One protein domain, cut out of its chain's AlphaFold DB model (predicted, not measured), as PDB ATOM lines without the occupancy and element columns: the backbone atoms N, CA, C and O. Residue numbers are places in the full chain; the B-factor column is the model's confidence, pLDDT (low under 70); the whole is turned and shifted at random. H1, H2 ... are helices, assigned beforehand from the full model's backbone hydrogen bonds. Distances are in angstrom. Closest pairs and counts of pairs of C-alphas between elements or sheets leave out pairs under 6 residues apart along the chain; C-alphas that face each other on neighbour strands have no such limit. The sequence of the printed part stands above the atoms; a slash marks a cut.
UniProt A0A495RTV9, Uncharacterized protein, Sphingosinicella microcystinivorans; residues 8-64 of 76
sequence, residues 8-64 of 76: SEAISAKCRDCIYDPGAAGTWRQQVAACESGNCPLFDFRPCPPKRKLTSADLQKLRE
ATOM      1  N   SER A   8      36.798   0.543  68.425       95.88
ATOM      2  CA  SER A   8      36.326   1.187  69.656       95.88
ATOM      3  C   SER A   8      37.448   1.385  70.675       95.88
ATOM      4  O   SER A   8      37.504   2.429  71.331       95.88
ATOM      5  N   GLU A   9      38.365   0.421  70.794       96.12
ATOM      6  CA  GLU A   9      39.565   0.566  71.626       96.12
ATOM      7  C   GLU A   9      40.481   1.664  71.089       96.12
ATOM      8  O   GLU A   9      40.949   2.488  71.871       96.12
ATOM      9  N   ALA A  10      40.688   1.732  69.769       97.31
ATOM     10  CA  ALA A  10      41.530   2.755  69.154       97.31
ATOM     11  C   ALA A  10      40.966   4.169  69.363       97.31
ATOM     12  O   ALA A  10      41.695   5.075  69.768       97.31
ATOM     13  N   ILE A  11      39.656   4.350  69.172       97.56
ATOM     14  CA  ILE A  11      38.971   5.622  69.442       97.56
ATOM     15  C   ILE A  11      39.064   5.978  70.929       97.56
ATOM     16  O   ILE A  11      39.351   7.125  71.270       97.56
ATOM     17  N   SER A  12      38.869   4.999  71.818       97.06
ATOM     18  CA  SER A  12      38.966   5.213  73.266       97.06
ATOM     19  C   SER A  12      40.369   5.634  73.687       97.06
ATOM     20  O   SER A  12      40.514   6.591  74.446       97.06
ATOM     21  N   ALA A  13      41.394   4.956  73.166       96.94
ATOM     22  CA  ALA A  13      42.788   5.300  73.395       96.94
ATOM     23  C   ALA A  13      43.084   6.719  72.902       96.94
ATOM     24  O   ALA A  13      43.650   7.506  73.657       96.94
ATOM     25  N   LYS A  14      42.623   7.087  71.695       97.38
ATOM     26  CA  LYS A  14      42.867   8.428  71.154       97.38
ATOM     27  C   LYS A  14      42.147   9.529  71.930       97.38
ATOM     28  O   LYS A  14      42.738  10.570  72.186       97.38
ATOM     29  N   CYS A  15      40.892   9.315  72.321       97.88
ATOM     30  CA  CYS A  15      40.151  10.301  73.111       97.88
ATOM     31  C   CYS A  15      40.765  10.481  74.502       97.88
ATOM     32  O   CYS A  15      40.840  11.605  74.989       97.88
ATOM     33  N   ARG A  16      41.228   9.390  75.125       96.56
ATOM     34  CA  ARG A  16      41.920   9.451  76.413       96.56
ATOM     35  C   ARG A  16      43.239  10.218  76.294       96.56
ATOM     36  O   ARG A  16      43.447  11.139  77.060       96.56
ATOM     37  N   ASP A  17      44.070   9.893  75.309       97.31
ATOM     38  CA  ASP A  17      45.317  10.617  75.001       97.31
ATOM     39  C   ASP A  17      45.096  12.118  74.735       97.31
ATOM     40  O   ASP A  17      45.919  12.946  75.101       97.31
ATOM     41  N   CYS A  18      43.964  12.479  74.125       97.69
ATOM     42  CA  CYS A  18      43.664  13.853  73.725       97.69
ATOM     43  C   CYS A  18      43.355  14.805  74.895       97.69
ATOM     44  O   CYS A  18      43.808  15.945  74.875       97.69
ATOM     45  N   ILE A  19      42.539  14.377  75.869       97.19
ATOM     46  CA  ILE A  19      41.962  15.296  76.874       97.19
ATOM     47  C   ILE A  19      41.961  14.760  78.309       97.19
ATOM     48  O   ILE A  19      41.611  15.497  79.223       97.19
ATOM     49  N   TYR A  20      42.305  13.489  78.541       97.69
ATOM     50  CA  TYR A  20      42.262  12.959  79.902       97.69
ATOM     51  C   TYR A  20      43.361  13.582  80.769       97.69
ATOM     52  O   TYR A  20      44.546  13.370  80.522       97.69
ATOM     53  N   ASP A  21      42.945  14.258  81.834       97.69
ATOM     54  CA  ASP A  21      43.799  14.766  82.897       97.69
ATOM     55  C   ASP A  21      43.531  13.977  84.196       97.69
ATOM     56  O   ASP A  21      42.422  14.035  84.741       97.69
ATOM     57  N   PRO A  22      44.515  13.222  84.724       97.00
ATOM     58  CA  PRO A  22      44.360  12.487  85.976       97.00
ATOM     59  C   PRO A  22      44.235  13.383  87.220       97.00
ATOM     60  O   PRO A  22      43.786  12.886  88.252       97.00
ATOM     61  N   GLY A  23      44.627  14.661  87.152       97.94
ATOM     62  CA  GLY A  23      44.442  15.642  88.225       97.94
ATOM     63  C   GLY A  23      43.067  16.316  88.214       97.94
ATOM     64  O   GLY A  23      42.641  16.864  89.232       97.94
ATOM     65  N   ALA A  24      42.353  16.254  87.089       97.12
ATOM     66  CA  ALA A  24      41.012  16.803  86.963       97.12
ATOM     67  C   ALA A  24      39.950  15.868  87.563       97.12
ATOM     68  O   ALA A  24      40.087  14.643  87.596       97.12
ATOM     69  N   ALA A  25      38.844  16.455  88.022       95.88
ATOM     70  CA  ALA A  25      37.747  15.705  88.618       95.88
ATOM     71  C   ALA A  25      37.062  14.757  87.613       95.88
ATOM     72  O   ALA A  25      37.035  14.978  86.400       95.88
ATOM     73  N   GLY A  26      36.435  13.712  88.154       95.19
ATOM     74  CA  GLY A  26      35.668  12.741  87.378       95.19
ATOM     75  C   GLY A  26      36.517  11.659  86.705       95.19
ATOM     76  O   GLY A  26      37.741  11.619  86.764       95.19
ATOM     77  N   THR A  27      35.826  10.715  86.078       96.19
ATOM     78  CA  THR A  27      36.429   9.621  85.314       96.19
ATOM     79  C   THR A  27      36.899  10.106  83.946       96.19
ATOM     80  O   THR A  27      36.338  11.041  83.374       96.19
ATOM     81  N   TRP A  28      37.854   9.394  83.343       96.50
ATOM     82  CA  TRP A  28      38.351   9.735  82.006       96.50
ATOM     83  C   TRP A  28      37.240   9.816  80.942       96.50
ATOM     84  O   TRP A  28      37.294  10.664  80.060       96.50
ATOM     85  N   ARG A  29      36.187   8.985  81.041       96.75
ATOM     86  CA  ARG A  29      35.029   9.036  80.127       96.75
ATOM     87  C   ARG A  29      34.157  10.268  80.352       96.75
ATOM     88  O   ARG A  29      33.588  10.773  79.395       96.75
ATOM     89  N   GLN A  30      34.036  10.746  81.593       96.81
ATOM     90  CA  GLN A  30      33.318  11.991  81.884       96.81
ATOM     91  C   GLN A  30      34.055  13.192  81.290       96.81
ATOM     92  O   GLN A  30      33.418  14.029  80.665       96.81
ATOM     93  N   GLN A  31      35.385  13.229  81.399       97.69
ATOM     94  CA  GLN A  31      36.198  14.285  80.788       97.69
ATOM     95  C   GLN A  31      36.125  14.248  79.255       97.69
ATOM     96  O   GLN A  31      35.907  15.270  78.616       97.69
ATOM     97  N   VAL A  32      36.206  13.057  78.649       97.50
ATOM     98  CA  VAL A  32      36.013  12.895  77.199       97.50
ATOM     99  C   VAL A  32      34.611  13.326  76.752       97.50
ATOM    100  O   VAL A  32      34.476  13.953  75.703       97.50
ATOM    101  N   ALA A  33      33.568  13.024  77.530       96.06
ATOM    102  CA  ALA A  33      32.205  13.473  77.241       96.06
ATOM    103  C   ALA A  33      32.029  14.994  77.390       96.06
ATOM    104  O   ALA A  33      31.194  15.568  76.700       96.06
ATOM    105  N   ALA A  34      32.831  15.639  78.239       95.88
ATOM    106  CA  ALA A  34      32.881  17.092  78.390       95.88
ATOM    107  C   ALA A  34      33.747  17.791  77.319       95.88
ATOM    108  O   ALA A  34      33.891  19.007  77.350       95.88
ATOM    109  N   CYS A  35      34.341  17.057  76.370       96.50
ATOM    110  CA  CYS A  35      35.153  17.645  75.307       96.50
ATOM    111  C   CYS A  35      34.300  18.489  74.342       96.50
ATOM    112  O   CYS A  35      33.503  17.962  73.563       96.50
ATOM    113  N   GLU A  36      34.551  19.796  74.316       96.50
ATOM    114  CA  GLU A  36      33.805  20.769  73.502       96.50
ATOM    115  C   GLU A  36      34.343  20.927  72.070       96.50
ATOM    116  O   GLU A  36      33.861  21.755  71.302       96.50
ATOM    117  N   SER A  37      35.339  20.129  71.664       96.50
ATOM    118  CA  SER A  37      35.919  20.188  70.314       96.50
ATOM    119  C   SER A  37      34.947  19.650  69.255       96.50
ATOM    120  O   SER A  37      35.113  18.523  68.789       96.50
ATOM    121  N   GLY A  38      33.932  20.438  68.889       93.81
ATOM    122  CA  GLY A  38      32.849  20.091  67.956       93.81
ATOM    123  C   GLY A  38      33.324  19.608  66.587       93.81
ATOM    124  O   GLY A  38      32.800  18.642  66.049       93.81
ATOM    125  N   ASN A  39      34.396  20.209  66.068       97.50
ATOM    126  CA  ASN A  39      34.969  19.858  64.762       97.50
ATOM    127  C   ASN A  39      35.857  18.601  64.798       97.50
ATOM    128  O   ASN A  39      36.485  18.249  63.800       97.50
ATOM    129  N   CYS A  40      35.967  17.931  65.947       97.88
ATOM    130  CA  CYS A  40      36.714  16.687  66.049       97.88
ATOM    131  C   CYS A  40      35.988  15.587  65.252       97.88
ATOM    132  O   CYS A  40      34.836  15.292  65.558       97.88
ATOM    133  N   PRO A  41      36.655  14.882  64.322       97.62
ATOM    134  CA  PRO A  41      36.027  13.808  63.544       97.62
ATOM    135  C   PRO A  41      35.583  12.608  64.400       97.62
ATOM    136  O   PRO A  41      34.878  11.727  63.918       97.62
ATOM    137  N   LEU A  42      36.008  12.551  65.666       97.56
ATOM    138  CA  LEU A  42      35.590  11.533  66.625       97.56
ATOM    139  C   LEU A  42      34.451  11.996  67.543       97.56
ATOM    140  O   LEU A  42      34.068  11.199  68.390       97.56
ATOM    141  N   PHE A  43      33.927  13.228  67.410       97.12
ATOM    142  CA  PHE A  43      32.939  13.819  68.331       97.12
ATOM    143  C   PHE A  43      31.770  12.874  68.626       97.12
ATOM    144  O   PHE A  43      31.539  12.525  69.784       97.12
ATOM    145  N   ASP A  44      31.123  12.370  67.577       95.94
ATOM    146  CA  ASP A  44      29.962  11.475  67.685       95.94
ATOM    147  C   ASP A  44      30.323  10.037  68.078       95.94
ATOM    148  O   ASP A  44      29.463   9.244  68.462       95.94
ATOM    149  N   PHE A  45      31.605   9.682  68.002       96.44
ATOM    150  CA  PHE A  45      32.111   8.340  68.290       96.44
ATOM    151  C   PHE A  45      32.812   8.250  69.649       96.44
ATOM    152  O   PHE A  45      33.400   7.214  69.975       96.44
ATOM    153  N   ARG A  46      32.792   9.325  70.446       96.12
ATOM    154  CA  ARG A  46      33.511   9.376  71.718       96.12
ATOM    155  C   ARG A  46      32.992   8.339  72.718       96.12
ATOM    156  O   ARG A  46      31.791   8.077  72.801       96.12
ATOM    157  N   PRO A  47      33.882   7.783  73.554       95.62
ATOM    158  CA  PRO A  47      33.487   6.919  74.655       95.62
ATOM    159  C   PRO A  47      32.775   7.718  75.755       95.62
ATOM    160  O   PRO A  47      33.404   8.227  76.681       95.62
ATOM    161  N   CYS A  48      31.448   7.767  75.699       91.62
ATOM    162  CA  CYS A  48      30.642   8.346  76.770       91.62
ATOM    163  C   CYS A  48      30.553   7.407  77.993       91.62
ATOM    164  O   CYS A  48      30.720   6.183  77.864       91.62
ATOM    165  N   PRO A  49      30.288   7.949  79.197       90.75
ATOM    166  CA  PRO A  49      29.898   7.148  80.349       90.75
ATOM    167  C   PRO A  49      28.636   6.332  80.034       90.75
ATOM    168  O   PRO A  49      27.767   6.808  79.295       90.75
ATOM    169  N   PRO A  50      28.492   5.118  80.594       84.88
ATOM    170  CA  PRO A  50      27.246   4.379  80.469       84.88
ATOM    171  C   PRO A  50      26.101   5.220  81.041       84.88
ATOM    172  O   PRO A  50      26.235   5.828  82.106       84.88
ATOM    173  N   LYS A  51      24.962   5.244  80.341       83.00
ATOM    174  CA  LYS A  51      23.755   5.877  80.877       83.00
ATOM    175  C   LYS A  51      23.404   5.186  82.192       83.00
ATOM    176  O   LYS A  51      23.360   3.955  82.261       83.00
ATOM    177  N   ARG A  52      23.168   5.977  83.239       84.69
ATOM    178  CA  ARG A  52      22.670   5.445  84.509       84.69
ATOM    179  C   ARG A  52      21.348   4.728  84.231       84.69
ATOM    180  O   ARG A  52      20.473   5.295  83.580       84.69
ATOM    181  N   LYS A  53      21.205   3.490  84.708       86.81
ATOM    182  CA  LYS A  53      19.905   2.813  84.679       86.81
ATOM    183  C   LYS A  53      18.960   3.591  85.593       86.81
ATOM    184  O   LYS A  53      19.325   3.869  86.736       86.81
ATOM    185  N   LEU A  54      17.788   3.958  85.080       85.75
ATOM    186  CA  LEU A  54      16.739   4.554  85.901       85.75
ATOM    187  C   LEU A  54      16.263   3.507  86.903       85.75
ATOM    188  O   LEU A  54      15.986   2.363  86.540       85.75
ATOM    189  N   THR A  55      16.211   3.893  88.169       91.12
ATOM    190  CA  THR A  55      15.636   3.051  89.217       91.12
ATOM    191  C   THR A  55      14.113   3.166  89.210       91.12
ATOM    192  O   THR A  55      13.556   4.119  88.668       91.12
ATOM    193  N   SER A  56      13.414   2.228  89.853       87.88
ATOM    194  CA  SER A  56      11.966   2.341  90.085       87.88
ATOM    195  C   SER A  56      11.597   3.636  90.818       87.88
ATOM    196  O   SER A  56      10.566   4.228  90.517       87.88
ATOM    197  N   ALA A  57      12.469   4.116  91.711       89.81
ATOM    198  CA  ALA A  57      12.322   5.401  92.387       89.81
ATOM    199  C   ALA A  57      12.502   6.602  91.436       89.81
ATOM    200  O   ALA A  57      11.772   7.583  91.549       89.81
ATOM    201  N   ASP A  58      13.440   6.534  90.483       88.44
ATOM    202  CA  ASP A  58      13.608   7.581  89.463       88.44
ATOM    203  C   ASP A  58      12.394   7.623  88.520       88.44
ATOM    204  O   ASP A  58      11.863   8.692  88.233       88.44
ATOM    205  N   LEU A  59      11.910   6.453  88.090       86.81
ATOM    206  CA  LEU A  59      10.710   6.324  87.257       86.81
ATOM    207  C   LEU A  59       9.454   6.814  87.991       86.81
ATOM    208  O   LEU A  59       8.602   7.466  87.393       86.81
ATOM    209  N   GLN A  60       9.359   6.536  89.292       91.44
ATOM    210  CA  GLN A  60       8.308   7.056  90.159       91.44
ATOM    211  C   GLN A  60       8.292   8.586  90.185       91.44
ATOM    212  O   GLN A  60       7.246   9.184  89.978       91.44
ATOM    213  N   LYS A  61       9.442   9.233  90.360       85.31
ATOM    214  CA  LYS A  61       9.507  10.701  90.378       85.31
ATOM    215  C   LYS A  61       9.143  11.327  89.030       85.31
ATOM    216  O   LYS A  61       8.525  12.383  89.004       85.31
ATOM    217  N   LEU A  62       9.486  10.676  87.915       83.94
ATOM    218  CA  LEU A  62       9.115  11.148  86.574       83.94
ATOM    219  C   LEU A  62       7.600  11.100  86.326       83.94
ATOM    220  O   LEU A  62       7.070  12.010  85.700       83.94
ATOM    221  N   ARG A  63       6.902  10.069  86.823       84.06
ATOM    222  CA  ARG A  63       5.441   9.941  86.650       84.06
ATOM    223  C   ARG A  63       4.654  10.943  87.507       84.06
ATOM    224  O   ARG A  63       3.551  11.313  87.142       84.06
ATOM    225  N   GLU A  64       5.213  11.347  88.647       79.25
ATOM    226  CA  GLU A  64       4.584  12.268  89.605       79.25
ATOM    227  C   GLU A  64       4.806  13.745  89.209       79.25
ATOM    228  O   GLU A  64       4.092  14.625  89.674       79.25
TER     229      GLU A  64
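What this domain is: This is residues 8 to 64 of the 76 residues of an uncharacterized protein of Sphingosinicella microcystinivorans (UniProt A0A495RTV9). Two helices, H1 and H2, cross nearly at right angles in a small compact body with loops, and from this body a long arm, residues 51 to 64, sticks out and ends in a third helix, H3. The loop at residues 36 to 41 stands free as well. The printed part has 57 residues with three named helices, H1, H2 and H3 in that order along the chain, and no named strand; the class is all helix, though 27 of the 57 residues, under half, are in named elements. The whole is loose, with a radius of gyration of the C-alphas of 14.8 A, and elongated, spanning 42 by 26 by 21 A, the arm making the length.

How they stand to each other: Begin at residues 8 to 19, which are H1, and go on over a short link of 8 residues to residues 28 to 33, which are H2. H1 touches H2 with its residues 15 to 19 alone. Look for their closest C-alphas at Cys 15 and Val 32, 6.4 A apart. The lines of the two helices stand at 88 degrees, about perpendicular, and their centres are 10.4 A apart. Go on to residues 56 to 64, which are H3: it is apart from H1 and from H2, and it touches no helix. In H1, H2 and H3, every pair of O of residue i and N of residue i+4 is within hydrogen-bond range.

Where its parts are: Find C-alpha 8 at (36.326, 1.187, 69.656); from there H1 runs through 12 residues to Ile 19, 16.8 A from first to last C-alpha. H2 begins at Trp 28, with its C-alpha at (38.351, 9.735, 82.006), and ends at Ala 33, 8.6 A from first to last C-alpha. H3 begins at Ser 56 and ends at Glu 64, whose C-alpha you find at (4.584, 12.268, 89.605); its first and last C-alphas are 12.4 A apart.

The domain as a whole: The two C-alphas farthest apart are those of Asp 17 and Glu 64, at 43.3 A. Without the stretches that stand free, residues 36 to 41 and residues 51 to 64, of which 56 to 64 belong to H3, the body has 37 residues, spans 24 by 18 by 14 A and has a radius of gyration of 9.0 A. The link from H2 to H3, residues 34 to 55, is long, with 22 residues and no named element. The printed part has no cut. Look in the B-factor column for the model's confidence: the mean pLDDT of the printed part is 93.8, that of H3 is 86, and no printed residue is under 70.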